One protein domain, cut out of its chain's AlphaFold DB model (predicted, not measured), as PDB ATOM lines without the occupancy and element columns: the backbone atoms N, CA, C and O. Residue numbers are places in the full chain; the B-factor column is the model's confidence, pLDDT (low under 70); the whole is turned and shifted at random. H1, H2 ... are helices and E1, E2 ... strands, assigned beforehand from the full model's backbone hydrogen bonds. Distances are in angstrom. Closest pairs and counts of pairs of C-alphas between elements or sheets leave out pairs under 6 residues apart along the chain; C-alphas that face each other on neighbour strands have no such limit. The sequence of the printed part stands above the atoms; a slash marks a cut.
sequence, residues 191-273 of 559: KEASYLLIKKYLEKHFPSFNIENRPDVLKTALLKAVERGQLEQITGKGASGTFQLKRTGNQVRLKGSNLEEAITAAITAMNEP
ATOM      1  N   LYS A 191       4.450 -36.126 -32.304       60.31
ATOM      2  CA  LYS A 191       4.231 -37.562 -32.082       60.31
ATOM      3  C   LYS A 191       2.988 -38.009 -32.840       60.31
ATOM      4  O   LYS A 191       2.197 -37.176 -33.290       60.31
ATOM      5  N   GLU A 192       2.907 -39.303 -33.117       71.12
ATOM      6  CA  GLU A 192       2.031 -39.797 -34.178       71.12
ATOM      7  C   GLU A 192       0.536 -39.724 -33.847       71.12
ATOM      8  O   GLU A 192       0.118 -39.719 -32.688       71.12
ATOM      9  N   ALA A 193      -0.285 -39.791 -34.896       82.31
ATOM     10  CA  ALA A 193      -1.661 -40.254 -34.778       82.31
ATOM     11  C   ALA A 193      -1.795 -41.641 -35.419       82.31
ATOM     12  O   ALA A 193      -1.253 -41.905 -36.495       82.31
ATOM     13  N   SER A 194      -2.529 -42.538 -34.763       85.69
ATOM     14  CA  SER A 194      -2.866 -43.841 -35.340       85.69
ATOM     15  C   SER A 194      -4.017 -43.726 -36.338       85.69
ATOM     16  O   SER A 194      -4.868 -42.840 -36.212       85.69
ATOM     17  N   TYR A 195      -4.100 -44.669 -37.283       87.94
ATOM     18  CA  TYR A 195      -5.214 -44.773 -38.241       87.94
ATOM     19  C   TYR A 195      -6.597 -44.612 -37.575       87.94
ATOM     20  O   TYR A 195      -7.456 -43.886 -38.072       87.94
ATOM     21  N   LEU A 196      -6.801 -45.227 -36.401       88.12
ATOM     22  CA  LEU A 196      -8.069 -45.173 -35.666       88.12
ATOM     23  C   LEU A 196      -8.379 -43.785 -35.075       88.12
ATOM     24  O   LEU A 196      -9.547 -43.406 -34.998       88.12
ATOM     25  N   LEU A 197      -7.363 -43.023 -34.656       87.00
ATOM     26  CA  LEU A 197      -7.538 -41.639 -34.198       87.00
ATOM     27  C   LEU A 197      -7.815 -40.699 -35.377       87.00
ATOM     28  O   LEU A 197      -8.657 -39.809 -35.260       87.00
ATOM     29  N   ILE A 198      -7.164 -40.940 -36.520       88.62
ATOM     30  CA  ILE A 198      -7.403 -40.206 -37.767       88.62
ATOM     31  C   ILE A 198      -8.843 -40.447 -38.251       88.62
ATOM     32  O   ILE A 198      -9.586 -39.479 -38.408       88.62
ATOM     33  N   LYS A 199      -9.285 -41.711 -38.371       89.50
ATOM     34  CA  LYS A 199     -10.672 -42.076 -38.729       89.50
ATOM     35  C   LYS A 199     -11.696 -41.376 -37.818       89.50
ATOM     36  O   LYS A 199     -12.523 -40.621 -38.323       89.50
ATOM     37  N   LYS A 200     -11.544 -41.485 -36.490       89.00
ATOM     38  CA  LYS A 200     -12.430 -40.836 -35.497       89.00
ATOM     39  C   LYS A 200     -12.462 -39.309 -35.563       89.00
ATOM     40  O   LYS A 200     -13.465 -38.699 -35.189       89.00
ATOM     41  N   TYR A 201     -11.378 -38.667 -35.994       88.75
ATOM     42  CA  TYR A 201     -11.377 -37.222 -36.213       88.75
ATOM     43  C   TYR A 201     -12.175 -36.842 -37.459       88.75
ATOM     44  O   TYR A 201     -12.983 -35.912 -37.419       88.75
ATOM     45  N   LEU A 202     -11.948 -37.574 -38.551       89.12
ATOM     46  CA  LEU A 202     -12.553 -37.309 -39.849       89.12
ATOM     47  C   LEU A 202     -14.063 -37.580 -39.830       89.12
ATOM     48  O   LEU A 202     -14.819 -36.709 -40.235       89.12
ATOM     49  N   GLU A 203     -14.516 -38.688 -39.239       88.75
ATOM     50  CA  GLU A 203     -15.946 -38.973 -39.000       88.75
ATOM     51  C   GLU A 203     -16.651 -37.824 -38.258       88.75
ATOM     52  O   GLU A 203     -17.750 -37.403 -38.613       88.75
ATOM     53  N   LYS A 204     -15.992 -37.274 -37.231       86.69
ATOM     54  CA  LYS A 204     -16.551 -36.230 -36.365       86.69
ATOM     55  C   LYS A 204     -16.597 -34.842 -37.015       86.69
ATOM     56  O   LYS A 204     -17.455 -34.034 -36.654       86.69
ATOM     57  N   HIS A 205     -15.634 -34.521 -37.877       85.06
ATOM     58  CA  HIS A 205     -15.408 -33.154 -38.363       85.06
ATOM     59  C   HIS A 205     -15.533 -32.975 -39.881       85.06
ATOM     60  O   HIS A 205     -15.682 -31.841 -40.329       85.06
ATOM     61  N   PHE A 206     -15.521 -34.066 -40.645       86.31
ATOM     62  CA  PHE A 206     -15.620 -34.102 -42.103       86.31
ATOM     63  C   PHE A 206     -16.526 -35.268 -42.565       86.31
ATOM     64  O   PHE A 206     -16.064 -36.169 -43.274       86.31
ATOM     65  N   PRO A 207     -17.821 -35.279 -42.185       84.00
ATOM     66  CA  PRO A 207     -18.748 -36.352 -42.569       84.00
ATOM     67  C   PRO A 207     -18.864 -36.524 -44.094       84.00
ATOM     68  O   PRO A 207     -19.111 -37.628 -44.566       84.00
ATOM     69  N   SER A 208     -18.586 -35.469 -44.866       83.38
ATOM     70  CA  SER A 208     -18.529 -35.461 -46.335       83.38
ATOM     71  C   SER A 208     -17.641 -36.545 -46.961       83.38
ATOM     72  O   SER A 208     -17.886 -36.930 -48.099       83.38
ATOM     73  N   PHE A 209     -16.621 -37.051 -46.257       81.75
ATOM     74  CA  PHE A 209     -15.749 -38.108 -46.789       81.75
ATOM     75  C   PHE A 209     -16.283 -39.537 -46.573       81.75
ATOM     76  O   PHE A 209     -15.700 -40.472 -47.114       81.75
ATOM     77  N   ASN A 210     -17.360 -39.734 -45.798       81.75
ATOM     78  CA  ASN A 210     -18.023 -41.035 -45.587       81.75
ATOM     79  C   ASN A 210     -17.074 -42.205 -45.204       81.75
ATOM     80  O   ASN A 210     -17.285 -43.356 -45.583       81.75
ATOM     81  N   ILE A 211     -16.026 -41.915 -44.422       83.81
ATOM     82  CA  ILE A 211     -14.921 -42.837 -44.067       83.81
ATOM     83  C   ILE A 211     -15.363 -44.023 -43.187       83.81
ATOM     84  O   ILE A 211     -14.652 -45.032 -43.080       83.81
ATOM     85  N   GLU A 212     -16.541 -43.938 -42.568       83.69
ATOM     86  CA  GLU A 212     -17.174 -45.081 -41.909       83.69
ATOM     87  C   GLU A 212     -17.444 -46.200 -42.929       83.69
ATOM     88  O   GLU A 212     -16.917 -47.301 -42.757       83.69
ATOM     89  N   ASN A 213     -18.107 -45.849 -44.041       84.38
ATOM     90  CA  ASN A 213     -18.498 -46.735 -45.145       84.38
ATOM     91  C   ASN A 213     -17.380 -46.975 -46.177       84.38
ATOM     92  O   ASN A 213     -17.365 -48.009 -46.835       84.38
ATOM     93  N   ARG A 214     -16.448 -46.024 -46.347       84.44
ATOM     94  CA  ARG A 214     -15.327 -46.105 -47.306       84.44
ATOM     95  C   ARG A 214     -13.963 -45.968 -46.604       84.44
ATOM     96  O   ARG A 214     -13.246 -44.990 -46.835       84.44
ATOM     97  N   PRO A 215     -13.569 -46.928 -45.740       85.38
ATOM     98  CA  PRO A 215     -12.289 -46.868 -45.031       85.38
ATOM     99  C   PRO A 215     -11.086 -46.924 -45.984       85.38
ATOM    100  O   PRO A 215     -10.039 -46.348 -45.694       85.38
ATOM    101  N   ASP A 216     -11.223 -47.582 -47.134       87.56
ATOM    102  CA  ASP A 216     -10.131 -47.810 -48.084       87.56
ATOM    103  C   ASP A 216      -9.667 -46.532 -48.788       87.56
ATOM    104  O   ASP A 216      -8.481 -46.387 -49.061       87.56
ATOM    105  N   VAL A 217     -10.544 -45.537 -48.940       89.75
ATOM    106  CA  VAL A 217     -10.165 -44.196 -49.421       89.75
ATOM    107  C   VAL A 217      -9.154 -43.544 -48.466       89.75
ATOM    108  O   VAL A 217      -8.144 -42.997 -48.910       89.75
ATOM    109  N   LEU A 218      -9.367 -43.665 -47.148       89.69
ATOM    110  CA  LEU A 218      -8.410 -43.192 -46.140       89.69
ATOM    111  C   LEU A 218      -7.123 -44.034 -46.145       89.69
ATOM    112  O   LEU A 218      -6.034 -43.467 -46.072       89.69
ATOM    113  N   LYS A 219      -7.224 -45.366 -46.266       90.31
ATOM    114  CA  LYS A 219      -6.053 -46.259 -46.354       90.31
ATOM    115  C   LYS A 219      -5.149 -45.897 -47.538       90.31
ATOM    116  O   LYS A 219      -3.947 -45.721 -47.357       90.31
ATOM    117  N   THR A 220      -5.727 -45.746 -48.729       91.12
ATOM    118  CA  THR A 220      -5.005 -45.428 -49.968       91.12
ATOM    119  C   THR A 220      -4.434 -44.011 -49.953       91.12
ATOM    120  O   THR A 220      -3.331 -43.803 -50.451       91.12
ATOM    121  N   ALA A 221      -5.123 -43.042 -49.340       90.56
ATOM    122  CA  ALA A 221      -4.572 -41.701 -49.139       90.56
ATOM    123  C   ALA A 221      -3.349 -41.708 -48.201       90.56
ATOM    124  O   ALA A 221      -2.354 -41.047 -48.492       90.56
ATOM    125  N   LEU A 222      -3.388 -42.485 -47.111       90.12
ATOM    126  CA  LEU A 222      -2.255 -42.629 -46.189       90.12
ATOM    127  C   LEU A 222      -1.060 -43.340 -46.846       90.12
ATOM    128  O   LEU A 222       0.063 -42.868 -46.692       90.12
ATOM    129  N   LEU A 223      -1.299 -44.408 -47.621       91.25
ATOM    130  CA  LEU A 223      -0.270 -45.081 -48.428       91.25
ATOM    131  C   LEU A 223       0.415 -44.103 -49.389       91.25
ATOM    132  O   LEU A 223       1.615 -43.864 -49.264       91.25
ATOM    133  N   LYS A 224      -0.364 -43.433 -50.249       89.81
ATOM    134  CA  LYS A 224       0.156 -42.445 -51.208       89.81
ATOM    135  C   LYS A 224       0.907 -41.302 -50.520       89.81
ATOM    136  O   LYS A 224       1.908 -40.829 -51.045       89.81
ATOM    137  N   ALA A 225       0.479 -40.862 -49.338       87.94
ATOM    138  CA  ALA A 225       1.171 -39.822 -48.579       87.94
ATOM    139  C   ALA A 225       2.508 -40.287 -47.959       87.94
ATOM    140  O   ALA A 225       3.425 -39.470 -47.823       87.94
ATOM    141  N   VAL A 226       2.646 -41.573 -47.610       90.69
ATOM    142  CA  VAL A 226       3.925 -42.186 -47.196       90.69
ATOM    143  C   VAL A 226       4.843 -42.388 -48.407       90.69
ATOM    144  O   VAL A 226       5.999 -41.975 -48.357       90.69
ATOM    145  N   GLU A 227       4.325 -42.913 -49.522       89.44
ATOM    146  CA  GLU A 227       5.051 -43.080 -50.796       89.44
ATOM    147  C   GLU A 227       5.598 -41.741 -51.328       89.44
ATOM    148  O   GLU A 227       6.756 -41.645 -51.725       89.44
ATOM    149  N   ARG A 228       4.799 -40.666 -51.246       85.38
ATOM    150  CA  ARG A 228       5.202 -39.282 -51.572       85.38
ATOM    151  C   ARG A 228       6.210 -38.673 -50.582       85.38
ATOM    152  O   ARG A 228       6.601 -37.515 -50.749       85.38
ATOM    153  N   GLY A 229       6.586 -39.380 -49.513       83.00
ATOM    154  CA  GLY A 229       7.486 -38.884 -48.468       83.00
ATOM    155  C   GLY A 229       6.948 -37.659 -47.715       83.00
ATOM    156  O   GLY A 229       7.730 -36.808 -47.283       83.00
ATOM    157  N   GLN A 230       5.622 -37.521 -47.602       82.88
ATOM    158  CA  GLN A 230       4.958 -36.424 -46.883       82.88
ATOM    159  C   GLN A 230       4.489 -36.856 -45.483       82.88
ATOM    160  O   GLN A 230       4.490 -36.048 -44.549       82.88
ATOM    161  N   LEU A 231       4.141 -38.135 -45.329       86.19
ATOM    162  CA  LEU A 231       4.036 -38.826 -44.048       86.19
ATOM    163  C   LEU A 231       5.266 -39.691 -43.795       86.19
ATOM    164  O   LEU A 231       5.916 -40.174 -44.718       86.19
ATOM    165  N   GLU A 232       5.530 -39.920 -42.517       87.31
ATOM    166  CA  GLU A 232       6.467 -40.922 -42.029       87.31
ATOM    167  C   GLU A 232       5.684 -41.957 -41.211       87.31
ATOM    168  O   GLU A 232       4.906 -41.593 -40.323       87.31
ATOM    169  N   GLN A 233       5.832 -43.240 -41.546       88.62
ATOM    170  CA  GLN A 233       5.215 -44.346 -40.815       88.62
ATOM    171  C   GLN A 233       6.203 -44.846 -39.760       88.62
ATOM    172  O   GLN A 233       7.259 -45.363 -40.110       88.62
ATOM    173  N   ILE A 234       5.861 -44.687 -38.480       83.38
ATOM    174  CA  ILE A 234       6.758 -45.044 -37.364       83.38
ATOM    175  C   ILE A 234       6.467 -46.459 -36.851       83.38
ATOM    176  O   ILE A 234       7.389 -47.212 -36.554       83.38
ATOM    177  N   THR A 235       5.191 -46.852 -36.799       82.31
ATOM    178  CA  THR A 235       4.771 -48.216 -36.447       82.31
ATOM    179  C   THR A 235       3.830 -48.770 -37.512       82.31
ATOM    180  O   THR A 235       2.970 -48.044 -38.012       82.31
ATOM    181  N   GLY A 236       3.929 -50.072 -37.793       78.81
ATOM    182  CA  GLY A 236       3.004 -50.816 -38.653       78.81
ATOM    183  C   GLY A 236       3.558 -51.138 -40.043       78.81
ATOM    184  O   GLY A 236       4.762 -51.066 -40.275       78.81
ATOM    185  N   LYS A 237       2.669 -51.548 -40.954       78.81
ATOM    186  CA  LYS A 237       2.971 -51.803 -42.371       78.81
ATOM    187  C   LYS A 237       1.807 -51.312 -43.231       78.81
ATOM    188  O   LYS A 237       0.644 -51.589 -42.926       78.81
ATOM    189  N   GLY A 238       2.123 -50.599 -44.310       80.12
ATOM    190  CA  GLY A 238       1.134 -50.050 -45.237       80.12
ATOM    191  C   GLY A 238       0.156 -49.093 -44.548       80.12
ATOM    192  O   GLY A 238       0.534 -48.333 -43.662       80.12
ATOM    193  N   ALA A 239      -1.128 -49.152 -44.897       75.69
ATOM    194  CA  ALA A 239      -2.149 -48.248 -44.357       75.69
ATOM    195  C   ALA A 239      -2.451 -48.388 -42.845       75.69
ATOM    196  O   ALA A 239      -3.234 -47.603 -42.305       75.69
ATOM    197  N   SER A 240      -1.883 -49.384 -42.156       78.25
ATOM    198  CA  SER A 240      -2.148 -49.659 -40.740       78.25
ATOM    199  C   SER A 240      -0.976 -49.250 -39.852       78.25
ATOM    200  O   SER A 240       0.166 -49.619 -40.126       78.25
ATOM    201  N   GLY A 241      -1.266 -48.545 -38.755       84.31
ATOM    202  CA  GLY A 241      -0.282 -48.185 -37.735       84.31
ATOM    203  C   GLY A 241      -0.316 -46.713 -37.328       84.31
ATOM    204  O   GLY A 241      -1.403 -46.142 -37.171       84.31
ATOM    205  N   THR A 242       0.866 -46.127 -37.109       86.62
ATOM    206  CA  THR A 242       1.057 -44.754 -36.612       86.62
ATOM    207  C   THR A 242       1.802 -43.873 -37.615       86.62
ATOM    208  O   THR A 242       2.837 -44.259 -38.163       86.62
ATOM    209  N   PHE A 243       1.258 -42.675 -37.855       87.50
ATOM    210  CA  PHE A 243       1.726 -41.742 -38.879       87.50
ATOM    211  C   PHE A 243       2.134 -40.395 -38.274       87.50
ATOM    212  O   PHE A 243       1.418 -39.818 -37.446       87.50
ATOM    213  N   GLN A 244       3.268 -39.870 -38.733       85.75
ATOM    214  CA  GLN A 244       3.817 -38.570 -38.364       85.75
ATOM    215  C   GLN A 244       3.880 -37.655 -39.601       85.75
ATOM    216  O   GLN A 244       4.177 -38.103 -40.708       85.75
ATOM    217  N   LEU A 245       3.601 -36.360 -39.430       84.75
ATOM    218  CA  LEU A 245       3.726 -35.363 -40.501       84.75
ATOM    219  C   LEU A 245       5.204 -35.027 -40.741       84.75
ATOM    220  O   LEU A 245       5.827 -34.411 -39.871       84.75
ATOM    221  N   LYS A 246       5.749 -35.353 -41.921       81.69
ATOM    222  CA  LYS A 246       7.136 -35.014 -42.266       81.69
ATOM    223  C   LYS A 246       7.250 -33.506 -42.515       81.69
ATOM    224  O   LYS A 246       6.530 -32.930 -43.337       81.69
ATOM    225  N   ARG A 247       8.136 -32.843 -41.765       70.12
ATOM    226  CA  ARG A 247       8.323 -31.382 -41.783       70.12
ATOM    227  C   ARG A 247       9.657 -31.017 -42.418       70.12
ATOM    228  O   ARG A 247      10.708 -31.399 -41.915       70.12
ATOM    229  N   THR A 248       9.613 -30.220 -43.480       54.53
ATOM    230  CA  THR A 248      10.793 -29.560 -44.054       54.53
ATOM    231  C   THR A 248      10.772 -28.102 -43.608       54.53
ATOM    232  O   THR A 248      10.086 -27.266 -44.199       54.53
ATOM    233  N   GLY A 249      11.458 -27.816 -42.498       58.91
ATOM    234  CA  GLY A 249      11.369 -26.529 -41.805       58.91
ATOM    235  C   GLY A 249       9.987 -26.293 -41.182       58.91
ATOM    236  O   GLY A 249       9.344 -27.218 -40.686       58.91
ATOM    237  N   ASN A 250       9.508 -25.046 -41.221       56.41
ATOM    238  CA  ASN A 250       8.215 -24.658 -40.638       56.41
ATOM    239  C   ASN A 250       6.986 -25.083 -41.473       56.41
ATOM    240  O   ASN A 250       5.860 -24.827 -41.046       56.41
ATOM    241  N   GLN A 251       7.159 -25.712 -42.644       56.69
ATOM    242  CA  GLN A 251       6.043 -26.156 -43.486       56.69
ATOM    243  C   GLN A 251       5.831 -27.677 -43.432       56.69
ATOM    244  O   GLN A 251       6.766 -28.474 -43.516       56.69
ATOM    245  N   VAL A 252       4.558 -28.068 -43.326       64.44
ATOM    246  CA  VAL A 252       4.083 -29.444 -43.526       64.44
ATOM    247  C   VAL A 252       3.925 -29.693 -45.028       64.44
ATOM    248  O   VAL A 252       3.350 -28.848 -45.718       64.44
ATOM    249  N   ARG A 253       4.433 -30.831 -45.526       63.78
ATOM    250  CA  ARG A 253       4.430 -31.158 -46.968       63.78
ATOM    251  C   ARG A 253       3.100 -31.713 -47.492       63.78
ATOM    252  O   ARG A 253       2.868 -31.627 -48.690       63.78
ATOM    253  N   LEU A 254       2.231 -32.229 -46.618       64.06
ATOM    254  CA  LEU A 254       0.845 -32.575 -46.961       64.06
ATOM    255  C   LEU A 254       0.019 -31.301 -47.201       64.06
ATOM    256  O   LEU A 254      -0.523 -30.702 -46.270       64.06
ATOM    257  N   LYS A 255      -0.043 -30.894 -48.469       64.12
ATOM    258  CA  LYS A 255      -0.935 -29.875 -49.037       64.12
ATOM    259  C   LYS A 255      -1.240 -30.307 -50.471       64.12
ATOM    260  O   LYS A 255      -0.311 -30.642 -51.201       64.12
ATOM    261  N   GLY A 256      -2.509 -30.320 -50.864       67.81
ATOM    262  CA  GLY A 256      -2.921 -30.869 -52.158       67.81
ATOM    263  C   GLY A 256      -4.421 -31.112 -52.199       67.81
ATOM    264  O   GLY A 256      -5.179 -30.211 -52.538       67.81
ATOM    265  N   SER A 257      -4.859 -32.315 -51.827       77.06
ATOM    266  CA  SER A 257      -6.285 -32.667 -51.804       77.06
ATOM    267  C   SER A 257      -6.985 -32.343 -50.477       77.06
ATOM    268  O   SER A 257      -6.389 -32.392 -49.398       77.06
ATOM    269  N   ASN A 258      -8.301 -32.120 -50.543       85.25
ATOM    270  CA  ASN A 258      -9.167 -31.888 -49.378       85.25
ATOM    271  C   ASN A 258      -9.056 -32.991 -48.303       85.25
ATOM    272  O   ASN A 258      -9.207 -32.716 -47.112       85.25
ATOM    273  N   LEU A 259      -8.776 -34.235 -48.706       87.12
ATOM    274  CA  LEU A 259      -8.580 -35.361 -47.790       87.12
ATOM    275  C   LEU A 259      -7.196 -35.331 -47.121       87.12
ATOM    276  O   LEU A 259      -7.102 -35.558 -45.919       87.12
ATOM    277  N   GLU A 260      -6.131 -35.000 -47.855       86.38
ATOM    278  CA  GLU A 260      -4.774 -34.817 -47.309       86.38
ATOM    279  C   GLU A 260      -4.712 -33.650 -46.305       86.38
ATOM    280  O   GLU A 260      -4.075 -33.748 -45.251       86.38
ATOM    281  N   GLU A 261      -5.449 -32.573 -46.578       86.62
ATOM    282  CA  GLU A 261      -5.655 -31.446 -45.661       86.62
ATOM    283  C   GLU A 261      -6.373 -31.887 -44.374       86.62
ATOM    284  O   GLU A 261      -5.960 -31.546 -43.260       86.62
ATOM    285  N   ALA A 262      -7.429 -32.693 -44.510       87.38
ATOM    286  CA  ALA A 262      -8.200 -33.209 -43.387       87.38
ATOM    287  C   ALA A 262      -7.404 -34.228 -42.546       87.38
ATOM    288  O   ALA A 262      -7.473 -34.193 -41.315       87.38
ATOM    289  N   ILE A 263      -6.590 -35.083 -43.177       88.31
ATOM    290  CA  ILE A 263      -5.621 -35.973 -42.512       88.31
ATOM    291  C   ILE A 263      -4.583 -35.144 -41.744       88.31
ATOM    292  O   ILE A 263      -4.278 -35.445 -40.590       88.31
ATOM    293  N   THR A 264      -4.093 -34.051 -42.333       86.38
ATOM    294  CA  THR A 264      -3.157 -33.126 -41.675       86.38
ATOM    295  C   THR A 264      -3.780 -32.456 -40.450       86.38
ATOM    296  O   THR A 264      -3.143 -32.390 -39.392       86.38
ATOM    297  N   ALA A 265      -5.047 -32.038 -40.542       86.56
ATOM    298  CA  ALA A 265      -5.819 -31.568 -39.394       86.56
ATOM    299  C   ALA A 265      -5.981 -32.663 -38.325       86.56
ATOM    300  O   ALA A 265      -5.782 -32.391 -37.142       86.56
ATOM    301  N   ALA A 266      -6.269 -33.904 -38.727       88.12
ATOM    302  CA  ALA A 266      -6.442 -35.032 -37.815       88.12
ATOM    303  C   ALA A 266      -5.168 -35.349 -37.022       88.12
ATOM    304  O   ALA A 266      -5.219 -35.426 -35.794       88.12
ATOM    305  N   ILE A 267      -4.019 -35.472 -37.697       85.75
ATOM    306  CA  ILE A 267      -2.733 -35.750 -37.041       85.75
ATOM    307  C   ILE A 267      -2.353 -34.588 -36.107       85.75
ATOM    308  O   ILE A 267      -1.979 -34.813 -34.956       85.75
ATOM    309  N   THR A 268      -2.547 -33.339 -36.550       82.81
ATOM    310  CA  THR A 268      -2.278 -32.139 -35.734       82.81
ATOM    311  C   THR A 268      -3.209 -32.028 -34.514       82.81
ATOM    312  O   THR A 268      -2.793 -31.532 -33.468       82.81
ATOM    313  N   ALA A 269      -4.455 -32.507 -34.601       82.19
ATOM    314  CA  ALA A 269      -5.413 -32.502 -33.494       82.19
ATOM    315  C   ALA A 269      -5.200 -33.637 -32.472       82.19
ATOM    316  O   ALA A 269      -5.506 -33.467 -31.286       82.19
ATOM    317  N   MET A 270      -4.740 -34.804 -32.935       77.00
ATOM    318  CA  MET A 270      -4.720 -36.051 -32.157       77.00
ATOM    319  C   MET A 270      -3.396 -36.330 -31.434       77.00
ATOM    320  O   MET A 270      -3.414 -37.053 -30.444       77.00
ATOM    321  N   ASN A 271      -2.289 -35.724 -31.871       71.69
ATOM    322  CA  ASN A 271      -0.955 -35.843 -31.269       71.69
ATOM    323  C   ASN A 271      -0.933 -35.528 -29.754       71.69
ATOM    324  O   ASN A 271      -1.244 -34.409 -29.344       71.69
ATOM    325  N   GLU A 272      -0.511 -36.494 -28.930       66.44
ATOM    326  CA  GLU A 272      -0.216 -36.336 -27.498       66.44
ATOM    327  C   GLU A 272       1.199 -36.886 -27.192       66.44
ATOM    328  O   GLU A 272       1.620 -37.860 -27.818       66.44
ATOM    329  N   PRO A 273       1.970 -36.293 -26.254       57.44
ATOM    330  CA  PRO A 273       1.551 -35.379 -25.195       57.44
ATOM    331  C   PRO A 273       1.508 -33.906 -25.624       57.44
ATOM    332  O   PRO A 273       2.424 -33.378 -26.248       57.44
TER     333      PRO A 273
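AT A GLANCE: This is residues 191 to 273 of the 559 residues of the protein "Heterochromatin protein 1-binding protein 3" of Cynoglossus semilaevis (UniProt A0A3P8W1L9). A two-stranded hairpin, E1 and E2, sits beside a small cluster of three helices set at steep angles to one another, with E2 towards the helices and E1 farther out. H3 is nearest the middle, H1 crosses it, and residues 193 to 194, just before H1, pair with E2. The printed part has 83 residues, with three named helices and two named strands that follow along the chain as H1, H2, E1, E2, H3; the sheet is antiparallel, order E1 - E2, and the class is mixed, helices and strands. It is compact, with a radius of gyration of the C-alphas of 11.5 A, and rounded, spanning 34 by 27 by 25 A.

IN THESE COORDINATES: E1 is residues 231 to 237, 13.1 A long, and E2 residues 240 to 245, 15.5 A. H1, residues 195 to 205, measures 15.5 A from C-alpha 195 at (-5.214, -44.773, -38.241). H2, residues 215 to 227, measures 18.7 A. H3, residues 258 to 270, measures 18.3 A and ends at C-alpha 270 at (-4.720, -36.051, -32.157).

HOW THE PARTS SIT: The hairpin E1 and E2 is antiparallel at 159 degrees; N 232 and O 244, 2.9 A, are within hydrogen-bond range. The closest C-alphas of E2 and H3 are Gln 244 and Ile 267, 7.3 A, and of H2 and E1, Ala 225 and Leu 231, 5.5 A. H1 and E1 are apart, as are E1 and H3. H1 and H3 touch, closest at C-alphas 198 and 266, 5.3 A, only just about perpendicular at 72 degrees. H2, with residues 221 to 225 alone, only just touches H3, with 3 pairs of C-alphas within 8 A, the closest Ala 221 and Glu 260, 7.1 A. In H2 and H3 every O i to N i+4 pair is within hydrogen-bond range; in H1, 6 of 7.

THE WHOLE: The C-alphas of Asn 213 and Gly 249 are farthest apart, 36.2 A. The printed part has no cut. The link from E2 to H3 is long. Residue 191, residues 248 to 256 and residues 272 to 273 have pLDDT under 70.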